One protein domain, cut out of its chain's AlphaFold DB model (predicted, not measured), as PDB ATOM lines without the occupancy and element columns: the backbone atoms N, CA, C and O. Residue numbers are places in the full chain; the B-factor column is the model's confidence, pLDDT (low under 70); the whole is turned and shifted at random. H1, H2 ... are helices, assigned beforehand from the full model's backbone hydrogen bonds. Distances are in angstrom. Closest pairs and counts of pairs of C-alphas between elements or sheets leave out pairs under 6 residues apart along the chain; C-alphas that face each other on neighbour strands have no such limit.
ATOM      1  N   GLU A  51      14.588  37.930  89.745       69.00
ATOM      2  CA  GLU A  51      14.795  39.298  89.247       69.00
ATOM      3  C   GLU A  51      16.270  39.702  89.222       69.00
ATOM      4  O   GLU A  51      16.749  40.226  88.215       69.00
ATOM      5  N   GLN A  52      17.028  39.413  90.284       74.25
ATOM      6  CA  GLN A  52      18.458  39.723  90.323       74.25
ATOM      7  C   GLN A  52      19.239  38.893  89.297       74.25
ATOM      8  O   GLN A  52      20.068  39.435  88.561       74.25
ATOM      9  N   ALA A  53      18.943  37.593  89.187       77.50
ATOM     10  CA  ALA A  53      19.551  36.729  88.178       77.50
ATOM     11  C   ALA A  53      19.183  37.165  86.749       77.50
ATOM     12  O   ALA A  53      20.033  37.144  85.857       77.50
ATOM     13  N   MET A  54      17.942  37.598  86.523       77.31
ATOM     14  CA  MET A  54      17.488  38.122  85.236       77.31
ATOM     15  C   MET A  54      18.161  39.454  84.901       77.31
ATOM     16  O   MET A  54      18.664  39.613  83.790       77.31
ATOM     17  N   ARG A  55      18.259  40.379  85.861       80.19
ATOM     18  CA  ARG A  55      18.956  41.662  85.703       80.19
ATOM     19  C   ARG A  55      20.425  41.461  85.346       80.19
ATOM     20  O   ARG A  55      20.900  42.100  84.409       80.19
ATOM     21  N   MET A  56      21.123  40.556  86.036       87.25
ATOM     22  CA  MET A  56      22.510  40.207  85.708       87.25
ATOM     23  C   MET A  56      22.617  39.646  84.291       87.25
ATOM     24  O   MET A  56      23.380  40.175  83.496       87.25
ATOM     25  N   ARG A  57      21.786  38.661  83.923       82.19
ATOM     26  CA  ARG A  57      21.801  38.072  82.570       82.19
ATOM     27  C   ARG A  57      21.551  39.101  81.465       82.19
ATOM     28  O   ARG A  57      22.205  39.043  80.427       82.19
ATOM     29  N   VAL A  58      20.621  40.035  81.674       80.56
ATOM     30  CA  VAL A  58      20.336  41.113  80.713       80.56
ATOM     31  C   VAL A  58      21.526  42.065  80.606       80.56
ATOM     32  O   VAL A  58      21.973  42.344  79.493       80.56
ATOM     33  N   MET A  59      22.073  42.527  81.735       88.06
ATOM     34  CA  MET A  59      23.252  43.396  81.726       88.06
ATOM     35  C   MET A  59      24.453  42.711  81.076       88.06
ATOM     36  O   MET A  59      25.077  43.303  80.204       88.06
ATOM     37  N   ASP A  60      24.740  41.461  81.433       90.25
ATOM     38  CA  ASP A  60      25.840  40.683  80.865       90.25
ATOM     39  C   ASP A  60      25.671  40.507  79.356       90.25
ATOM     40  O   ASP A  60      26.637  40.634  78.605       90.25
ATOM     41  N   GLY A  61      24.441  40.279  78.884       88.94
ATOM     42  CA  GLY A  61      24.127  40.222  77.459       88.94
ATOM     43  C   GLY A  61      24.447  41.533  76.736       88.94
ATOM     44  O   GLY A  61      25.153  41.527  75.722       88.94
ATOM     45  N   VAL A  62      23.976  42.662  77.275       87.06
ATOM     46  CA  VAL A  62      24.208  44.002  76.705       87.06
ATOM     47  C   VAL A  62      25.695  44.361  76.733       87.06
ATOM     48  O   VAL A  62      26.254  44.762  75.710       87.06
ATOM     49  N   LEU A  63      26.360  44.169  77.872       89.00
ATOM     50  CA  LEU A  63      27.775  44.488  78.060       89.00
ATOM     51  C   LEU A  63      28.677  43.592  77.210       89.00
ATOM     52  O   LEU A  63      29.646  44.081  76.630       89.00
ATOM     53  N   LYS A  64      28.352  42.303  77.058       92.38
ATOM     54  CA  LYS A  64      29.081  41.395  76.162       92.38
ATOM     55  C   LYS A  64      28.959  41.839  74.707       92.38
ATOM     56  O   LYS A  64      29.971  41.899  74.011       92.38
ATOM     57  N   ALA A  65      27.753  42.173  74.248       90.38
ATOM     58  CA  ALA A  65      27.543  42.666  72.888       90.38
ATOM     59  C   ALA A  65      28.300  43.982  72.639       90.38
ATOM     60  O   ALA A  65      28.944  44.136  71.600       90.38
ATOM     61  N   LEU A  66      28.277  44.903  73.607       91.00
ATOM     62  CA  LEU A  66      29.022  46.157  73.537       91.00
ATOM     63  C   LEU A  66      30.534  45.909  73.486       91.00
ATOM     64  O   LEU A  66      31.202  46.436  72.600       91.00
ATOM     65  N   ARG A  67      31.068  45.050  74.362       91.38
ATOM     66  CA  ARG A  67      32.488  44.668  74.376       91.38
ATOM     67  C   ARG A  67      32.950  44.137  73.022       91.38
ATOM     68  O   ARG A  67      34.012  44.529  72.553       91.38
ATOM     69  N   MET A  68      32.157  43.277  72.381       93.81
ATOM     70  CA  MET A  68      32.487  42.749  71.053       93.81
ATOM     71  C   MET A  68      32.584  43.860  69.997       93.81
ATOM     72  O   MET A  68      33.507  43.842  69.186       93.81
ATOM     73  N   ARG A  69      31.688  44.858  70.029       91.62
ATOM     74  CA  ARG A  69      31.758  46.023  69.127       91.62
ATOM     75  C   ARG A  69      32.992  46.880  69.402       91.62
ATOM     76  O   ARG A  69      33.670  47.266  68.455       91.62
ATOM     77  N   ILE A  70      33.305  47.139  70.675       90.38
ATOM     78  CA  ILE A  70      34.509  47.885  71.079       90.38
ATOM     79  C   ILE A  70      35.762  47.188  70.547       90.38
ATOM     80  O   ILE A  70      36.580  47.834  69.896       90.38
ATOM     81  N   ASN A  71      35.878  45.874  70.761       91.56
ATOM     82  CA  ASN A  71      36.997  45.081  70.256       91.56
ATOM     83  C   ASN A  71      37.115  45.182  68.732       91.56
ATOM     84  O   ASN A  71      38.195  45.489  68.242       91.56
ATOM     85  N   GLY A  72      36.012  45.028  67.990       89.62
ATOM     86  CA  GLY A  72      36.029  45.138  66.529       89.62
ATOM     87  C   GLY A  72      36.508  46.507  66.027       89.62
ATOM     88  O   GLY A  72      37.325  46.577  65.112       89.62
ATOM     89  N   VAL A  73      36.067  47.605  66.655       87.81
ATOM     90  CA  VAL A  73      36.540  48.960  66.306       87.81
ATOM     91  C   VAL A  73      38.018  49.139  66.668       87.81
ATOM     92  O   VAL A  73      38.774  49.756  65.915       87.81
ATOM     93  N   MET A  74      38.457  48.602  67.807       87.75
ATOM     94  CA  MET A  74      39.862  48.660  68.216       87.75
ATOM     95  C   MET A  74      40.773  47.855  67.283       87.75
ATOM     96  O   MET A  74      41.827  48.364  66.909       87.75
ATOM     97  N   GLU A  75      40.367  46.651  66.881       89.00
ATOM     98  CA  GLU A  75      41.086  45.787  65.937       89.00
ATOM     99  C   GLU A  75      41.188  46.433  64.553       89.00
ATOM    100  O   GLU A  75      42.288  46.546  64.015       89.00
ATOM    101  N   ALA A  76      40.077  46.953  64.015       86.56
ATOM    102  CA  ALA A  76      40.072  47.678  62.743       86.56
ATOM    103  C   ALA A  76      40.998  48.907  62.772       86.56
ATOM    104  O   ALA A  76      41.650  49.236  61.783       86.56
ATOM    105  N   GLY A  77      41.091  49.571  63.927       83.19
ATOM    106  CA  GLY A  77      41.974  50.711  64.126       83.19
ATOM    107  C   GLY A  77      43.436  50.351  64.405       83.19
ATOM    108  O   GLY A  77      44.286  51.234  64.288       83.19
ATOM    109  N   ALA A  78      43.760  49.114  64.798       84.25
ATOM    110  CA  ALA A  78      45.053  48.753  65.396       84.25
ATOM    111  C   ALA A  78      46.253  49.011  64.472       84.25
ATOM    112  O   ALA A  78      47.306  49.430  64.948       84.25
ATOM    113  N   ALA A  79      46.073  48.833  63.162       80.50
ATOM    114  CA  ALA A  79      47.108  49.072  62.155       80.50
ATOM    115  C   ALA A  79      47.278  50.557  61.773       80.50
ATOM    116  O   ALA A  79      48.197  50.897  61.031       80.50
ATOM    117  N   ILE A  80      46.405  51.443  62.265       81.50
ATOM    118  CA  ILE A  80      46.357  52.854  61.871       81.50
ATOM    119  C   ILE A  80      46.928  53.723  63.001       81.50
ATOM    120  O   ILE A  80      46.468  53.611  64.150       81.50
ATOM    121  N   PRO A  81      47.883  54.627  62.704       81.06
ATOM    122  CA  PRO A  81      48.389  55.604  63.663       81.06
ATOM    123  C   PRO A  81      47.263  56.421  64.306       81.06
ATOM    124  O   PRO A  81      46.316  56.836  63.643       81.06
ATOM    125  N   LEU A  82      47.369  56.717  65.606       74.12
ATOM    126  CA  LEU A  82      46.282  57.334  66.385       74.12
ATOM    127  C   LEU A  82      45.767  58.667  65.793       74.12
ATOM    128  O   LEU A  82      44.566  58.940  65.827       74.12
ATOM    129  N   ALA A  83      46.667  59.487  65.240       75.62
ATOM    130  CA  ALA A  83      46.333  60.771  64.621       75.62
ATOM    131  C   ALA A  83      45.513  60.617  63.326       75.62
ATOM    132  O   ALA A  83      44.642  61.438  63.038       75.62
ATOM    133  N   GLU A  84      45.758  59.544  62.573       78.50
ATOM    134  CA  GLU A  84      45.031  59.207  61.347       78.50
ATOM    135  C   GLU A  84      43.742  58.445  61.659       78.50
ATOM    136  O   GLU A  84      42.714  58.682  61.024       78.50
ATOM    137  N   ARG A  85      43.748  57.621  62.714       77.56
ATOM    138  CA  ARG A  85      42.585  56.857  63.172       77.56
ATOM    139  C   ARG A  85      41.407  57.765  63.500       77.56
ATOM    140  O   ARG A  85      40.305  57.451  63.096       77.56
ATOM    141  N   ARG A  86      41.622  58.908  64.158       71.00
ATOM    142  CA  ARG A  86      40.540  59.869  64.469       71.00
ATOM    143  C   ARG A  86      39.947  60.554  63.237       71.00
ATOM    144  O   ARG A  86      38.817  61.022  63.295       71.00
ATOM    145  N   ARG A  87      40.712  60.641  62.144       76.62
ATOM    146  CA  ARG A  87      40.229  61.186  60.866       76.62
ATOM    147  C   ARG A  87      39.452  60.142  60.066       76.62
ATOM    148  O   ARG A  87      38.503  60.503  59.388       76.62
ATOM    149  N   GLN A  88      39.862  58.875  60.145       73.69
ATOM    150  CA  GLN A  88      39.250  57.763  59.406       73.69
ATOM    151  C   GLN A  88      38.079  57.112  60.160       73.69
ATOM    152  O   GLN A  88      37.127  56.652  59.543       73.69
ATOM    153  N   PHE A  89      38.130  57.105  61.490       78.12
ATOM    154  CA  PHE A  89      37.120  56.548  62.381       78.12
ATOM    155  C   PHE A  89      36.672  57.631  63.366       78.12
ATOM    156  O   PHE A  89      37.376  57.895  64.347       78.12
ATOM    157  N   PRO A  90      35.483  58.232  63.175       81.50
ATOM    158  CA  PRO A  90      34.928  59.209  64.111       81.50
ATOM    159  C   PRO A  90      34.393  58.550  65.399       81.50
ATOM    160  O   PRO A  90      33.629  59.156  66.145       81.50
ATOM    161  N   PHE A  91      34.761  57.294  65.667       84.12
ATOM    162  CA  PHE A  91      34.291  56.536  66.818       84.12
ATOM    163  C   PHE A  91      35.269  56.658  67.981       84.12
ATOM    164  O   PHE A  91      36.483  56.541  67.819       84.12
ATOM    165  N   THR A  92      34.717  56.817  69.179       84.62
ATOM    166  CA  THR A  92      35.461  56.688  70.432       84.62
ATOM    167  C   THR A  92      35.104  55.331  71.042       84.62
ATOM    168  O   THR A  92      34.005  55.207  71.576       84.62
ATOM    169  N   PRO A  93      35.973  54.299  70.949       81.06
ATOM    170  CA  PRO A  93      35.613  52.942  71.370       81.06
ATOM    171  C   PRO A  93      35.328  52.855  72.869       81.06
ATOM    172  O   PRO A  93      34.420  52.152  73.291       81.06
ATOM    173  N   MET A  94      36.109  53.575  73.677       84.56
ATOM    174  CA  MET A  94      35.927  53.660  75.119       84.56
ATOM    175  C   MET A  94      36.678  54.882  75.655       84.56
ATOM    176  O   MET A  94      37.776  55.188  75.194       84.56
ATOM    177  N   THR A  95      36.096  55.575  76.630       82.56
ATOM    178  CA  THR A  95      36.785  56.575  77.459       82.56
ATOM    179  C   THR A  95      36.455  56.270  78.911       82.56
ATOM    180  O   THR A  95      35.284  56.161  79.261       82.56
ATOM    181  N   THR A  96      37.478  56.101  79.744       86.06
ATOM    182  CA  THR A  96      37.337  55.875  81.186       86.06
ATOM    183  C   THR A  96      38.253  56.828  81.941       86.06
ATOM    184  O   THR A  96      39.284  57.261  81.426       86.06
ATOM    185  N   GLY A  97      37.863  57.183  83.161       88.25
ATOM    186  CA  GLY A  97      38.625  58.074  84.024       88.25
ATOM    187  C   GLY A  97      37.955  58.237  85.382       88.25
ATOM    188  O   GLY A  97      36.836  57.771  85.592       88.25
ATOM    189  N   THR A  98      38.650  58.909  86.294       90.69
ATOM    190  CA  THR A  98      38.142  59.242  87.627       90.69
ATOM    191  C   THR A  98      38.086  60.755  87.761       90.69
ATOM    192  O   THR A  98      39.060  61.440  87.456       90.69
ATOM    193  N   LEU A  99      36.942  61.265  88.212       90.44
ATOM    194  CA  LEU A  99      36.740  62.677  88.518       90.44
ATOM    195  C   LEU A  99      36.618  62.835  90.032       90.44
ATOM    196  O   LEU A  99      35.944  62.040  90.684       90.44
ATOM    197  N   LEU A 100      37.266  63.860  90.579       93.56
ATOM    198  CA  LEU A 100      37.098  64.272  91.968       93.56
ATOM    199  C   LEU A 100      36.158  65.471  91.966       93.56
ATOM    200  O   LEU A 100      36.530  66.530  91.467       93.56
ATOM    201  N   LEU A 101      34.939  65.271  92.454       92.56
ATOM    202  CA  LEU A 101      33.865  66.258  92.404       92.56
ATOM    203  C   LEU A 101      33.247  66.401  93.792       92.56
ATOM    204  O   LEU A 101      33.082  65.414  94.516       92.56
ATOM    205  N   THR A 102      32.861  67.620  94.142       93.69
ATOM    206  CA  THR A 102      31.890  67.856  95.211       93.69
ATOM    207  C   THR A 102      30.505  67.344  94.798       93.69
ATOM    208  O   THR A 102      30.254  67.025  93.634       93.69
ATOM    209  N   ARG A 103      29.573  67.260  95.756       89.88
ATOM    210  CA  ARG A 103      28.195  66.828  95.476       89.88
ATOM    211  C   ARG A 103      27.501  67.744  94.467       89.88
ATOM    212  O   ARG A 103      26.844  67.237  93.563       89.88
ATOM    213  N   ASP A 104      27.659  69.056  94.613       95.19
ATOM    214  CA  ASP A 104      27.008  70.031  93.735       95.19
ATOM    215  C   ASP A 104      27.595  69.958  92.319       95.19
ATOM    216  O   ASP A 104      26.852  69.861  91.345       95.19
ATOM    217  N   GLU A 105      28.923  69.851  92.195       96.19
ATOM    218  CA  GLU A 105      29.583  69.646  90.899       96.19
ATOM    219  C   GLU A 105      29.167  68.325  90.233       96.19
ATOM    220  O   GLU A 105      28.979  68.276  89.019       96.19
ATOM    221  N   LEU A 106      28.990  67.248  91.008       93.25
ATOM    222  CA  LEU A 106      28.484  65.971  90.499       93.25
ATOM    223  C   LEU A 106      27.065  66.117  89.931       93.25
ATOM    224  O   LEU A 106      26.784  65.597  88.849       93.25
ATOM    225  N   MET A 107      26.183  66.831  90.635       93.38
ATOM    226  CA  MET A 107      24.817  67.098  90.176       93.38
ATOM    227  C   MET A 107      24.806  67.936  88.893       93.38
ATOM    228  O   MET A 107      24.099  67.589  87.944       93.38
ATOM    229  N   ASP A 108      25.641  68.973  88.826       96.44
ATOM    230  CA  ASP A 108      25.794  69.820  87.641       96.44
ATOM    231  C   ASP A 108      26.294  69.024  86.431       96.44
ATOM    232  O   ASP A 108      25.773  69.160  85.318       96.44
ATOM    233  N   VAL A 109      27.294  68.160  86.630       94.50
ATOM    234  CA  VAL A 109      27.812  67.274  85.580       94.50
ATOM    235  C   VAL A 109      26.717  66.321  85.105       94.50
ATOM    236  O   VAL A 109      26.494  66.208  83.898       94.50
ATOM    237  N   GLN A 110      25.992  65.680  86.023       92.44
ATOM    238  CA  GLN A 110      24.917  64.749  85.682       92.44
ATOM    239  C   GLN A 110      23.814  65.434  84.862       92.44
ATOM    240  O   GLN A 110      23.360  64.882  83.858       92.44
ATOM    241  N   GLN A 111      23.414  66.651  85.241       95.06
ATOM    242  CA  GLN A 111      22.412  67.426  84.509       95.06
ATOM    243  C   GLN A 111      22.882  67.769  83.090       95.06
ATOM    244  O   GLN A 111      22.114  67.626  82.138       95.06
ATOM    245  N   ARG A 112      24.142  68.186  82.927       95.69
ATOM    246  CA  ARG A 112      24.711  68.507  81.609       95.69
ATOM    247  C   ARG A 112      24.778  67.287  80.700       95.69
ATOM    248  O   ARG A 112      24.430  67.400  79.527       95.69
ATOM    249  N   ILE A 113      25.204  66.135  81.221       92.50
ATOM    250  CA  ILE A 113      25.275  64.912  80.413       92.50
ATOM    251  C   ILE A 113      23.870  64.473  79.993       92.50
ATOM    252  O   ILE A 113      23.667  64.149  78.825       92.50
ATOM    253  N   ASN A 114      22.893  64.511  80.905       92.38
ATOM    254  CA  ASN A 114      21.507  64.182  80.575       92.38
ATOM    255  C   ASN A 114      20.949  65.112  79.486       92.38
ATOM    256  O   ASN A 114      20.390  64.627  78.510       92.38
ATOM    257  N   GLY A 115      21.174  66.427  79.594       95.44
ATOM    258  CA  GLY A 115      20.721  67.381  78.577       95.44
ATOM    259  C   GLY A 115      21.330  67.126  77.193       95.44
ATOM    260  O   GLY A 115      20.624  67.176  76.188       95.44
ATOM    261  N   LEU A 116      22.624  66.791  77.136       93.75
ATOM    262  CA  LEU A 116      23.292  66.427  75.885       93.75
ATOM    263  C   LEU A 116      22.753  65.107  75.310       93.75
ATOM    264  O   LEU A 116      22.582  64.969  74.099       93.75
ATOM    265  N   LEU A 117      22.482  64.127  76.176       91.88
ATOM    266  CA  LEU A 117      21.894  62.858  75.766       91.88
ATOM    267  C   LEU A 117      20.500  63.064  75.166       91.88
ATOM    268  O   LEU A 117      20.217  62.503  74.110       91.88
ATOM    269  N   ASP A 118      19.662  63.881  75.799       94.25
ATOM    270  CA  ASP A 118      18.317  64.191  75.313       94.25
ATOM    271  C   ASP A 118      18.353  64.851  73.927       94.25
ATOM    272  O   ASP A 118      17.548  64.518  73.055       94.25
ATOM    273  N   GLU A 119      19.319  65.741  73.684       95.06
ATOM    274  CA  GLU A 119      19.539  66.344  72.367       95.06
ATOM    275  C   GLU A 119      19.853  65.280  71.303       95.06
ATOM    276  O   GLU A 119      19.227  65.248  70.239       95.06
ATOM    277  N   TYR A 120      20.776  64.361  71.593       90.69
ATOM    278  CA  TYR A 120      21.145  63.292  70.662       90.69
ATOM    279  C   TYR A 120      20.041  62.252  70.466       90.69
ATOM    280  O   TYR A 120      19.854  61.750  69.354       90.69
ATOM    281  N   LEU A 121      19.276  61.946  71.513       91.75
ATOM    282  CA  LEU A 121      18.099  61.092  71.411       91.75
ATOM    283  C   LEU A 121      17.065  61.720  70.482       91.75
ATOM    284  O   LEU A 121      16.594  61.040  69.570       91.75
ATOM    285  N   ARG A 122      16.810  63.024  70.623       93.94
ATOM    286  CA  ARG A 122      15.905  63.763  69.740       93.94
ATOM    287  C   ARG A 122      16.371  63.757  68.292       93.94
ATOM    288  O   ARG A 122      15.546  63.644  67.394       93.94
ATOM    289  N   LEU A 123      17.683  63.817  68.038       90.56
ATOM    290  CA  LEU A 123      18.194  63.632  66.679       90.56
ATOM    291  C   LEU A 123      17.739  62.286  66.117       90.56
ATOM    292  O   LEU A 123      17.312  62.250  64.971       90.56
ATOM    293  N   SER A 124      17.809  61.209  66.901       88.44
ATOM    294  CA  SER A 124      17.453  59.855  66.463       88.44
ATOM    295  C   SER A 124      15.949  59.574  66.344       88.44
ATOM    296  O   SER A 124      15.569  58.562  65.748       88.44
ATOM    297  N   GLU A 125      15.091  60.448  66.874       90.31
ATOM    298  CA  GLU A 125      13.640  60.262  66.848       90.31
ATOM    299  C   GLU A 125      13.116  60.098  65.416       90.31
ATOM    300  O   GLU A 125      13.521  60.797  64.488       90.31
TER     301      GLU A 125
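AT A GLANCE: This is residues 51 to 125 of the 168 residues of an uncharacterized protein of Bifidobacterium bifidum BGN4 (UniProt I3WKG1). This is an open, angular model: a long helix, H1, turns a corner into the short H2, and an extended stretch, residues 89 to 102, leads to a second long helix, H3, which sticks out with no contact to either. The 75 printed residues hold three named helices, H1, H2, H3 in that order, and no named strand; the class is all helix. It is only just loose, close to extended, with a radius of gyration of the C-alphas of 16.8 A and spans of 42 by 34 by 33 A.

HOW THE PARTS SIT: H1, residues 51 to 78, is close to but not clearly touching H2, residues 82 to 88; the closest C-alphas, of Gly 77 and Arg 85, are 6.2 A apart. Their lines are about perpendicular, at 82 degrees. H3, residues 103 to 124, is apart from H1 and from H2. In H1 and H3 every O i to N i+4 pair is within hydrogen-bond range; in H2, 2 of 3.

IN THESE COORDINATES: H1 begins at C-alpha 51 (14.795, 39.298, 89.247) and is 39.7 A long. H3, 31.7 A long, ends at C-alpha 124 (17.453, 59.855, 66.463).

THE WHOLE: The C-alphas farthest apart, of Glu 51 and Glu 84, are 45.7 A apart. The printed part has no cut. The link from H1 to H2 is tight; that from H2 to H3 is long, 14 residues. Residue 51 alone has pLDDT under 70.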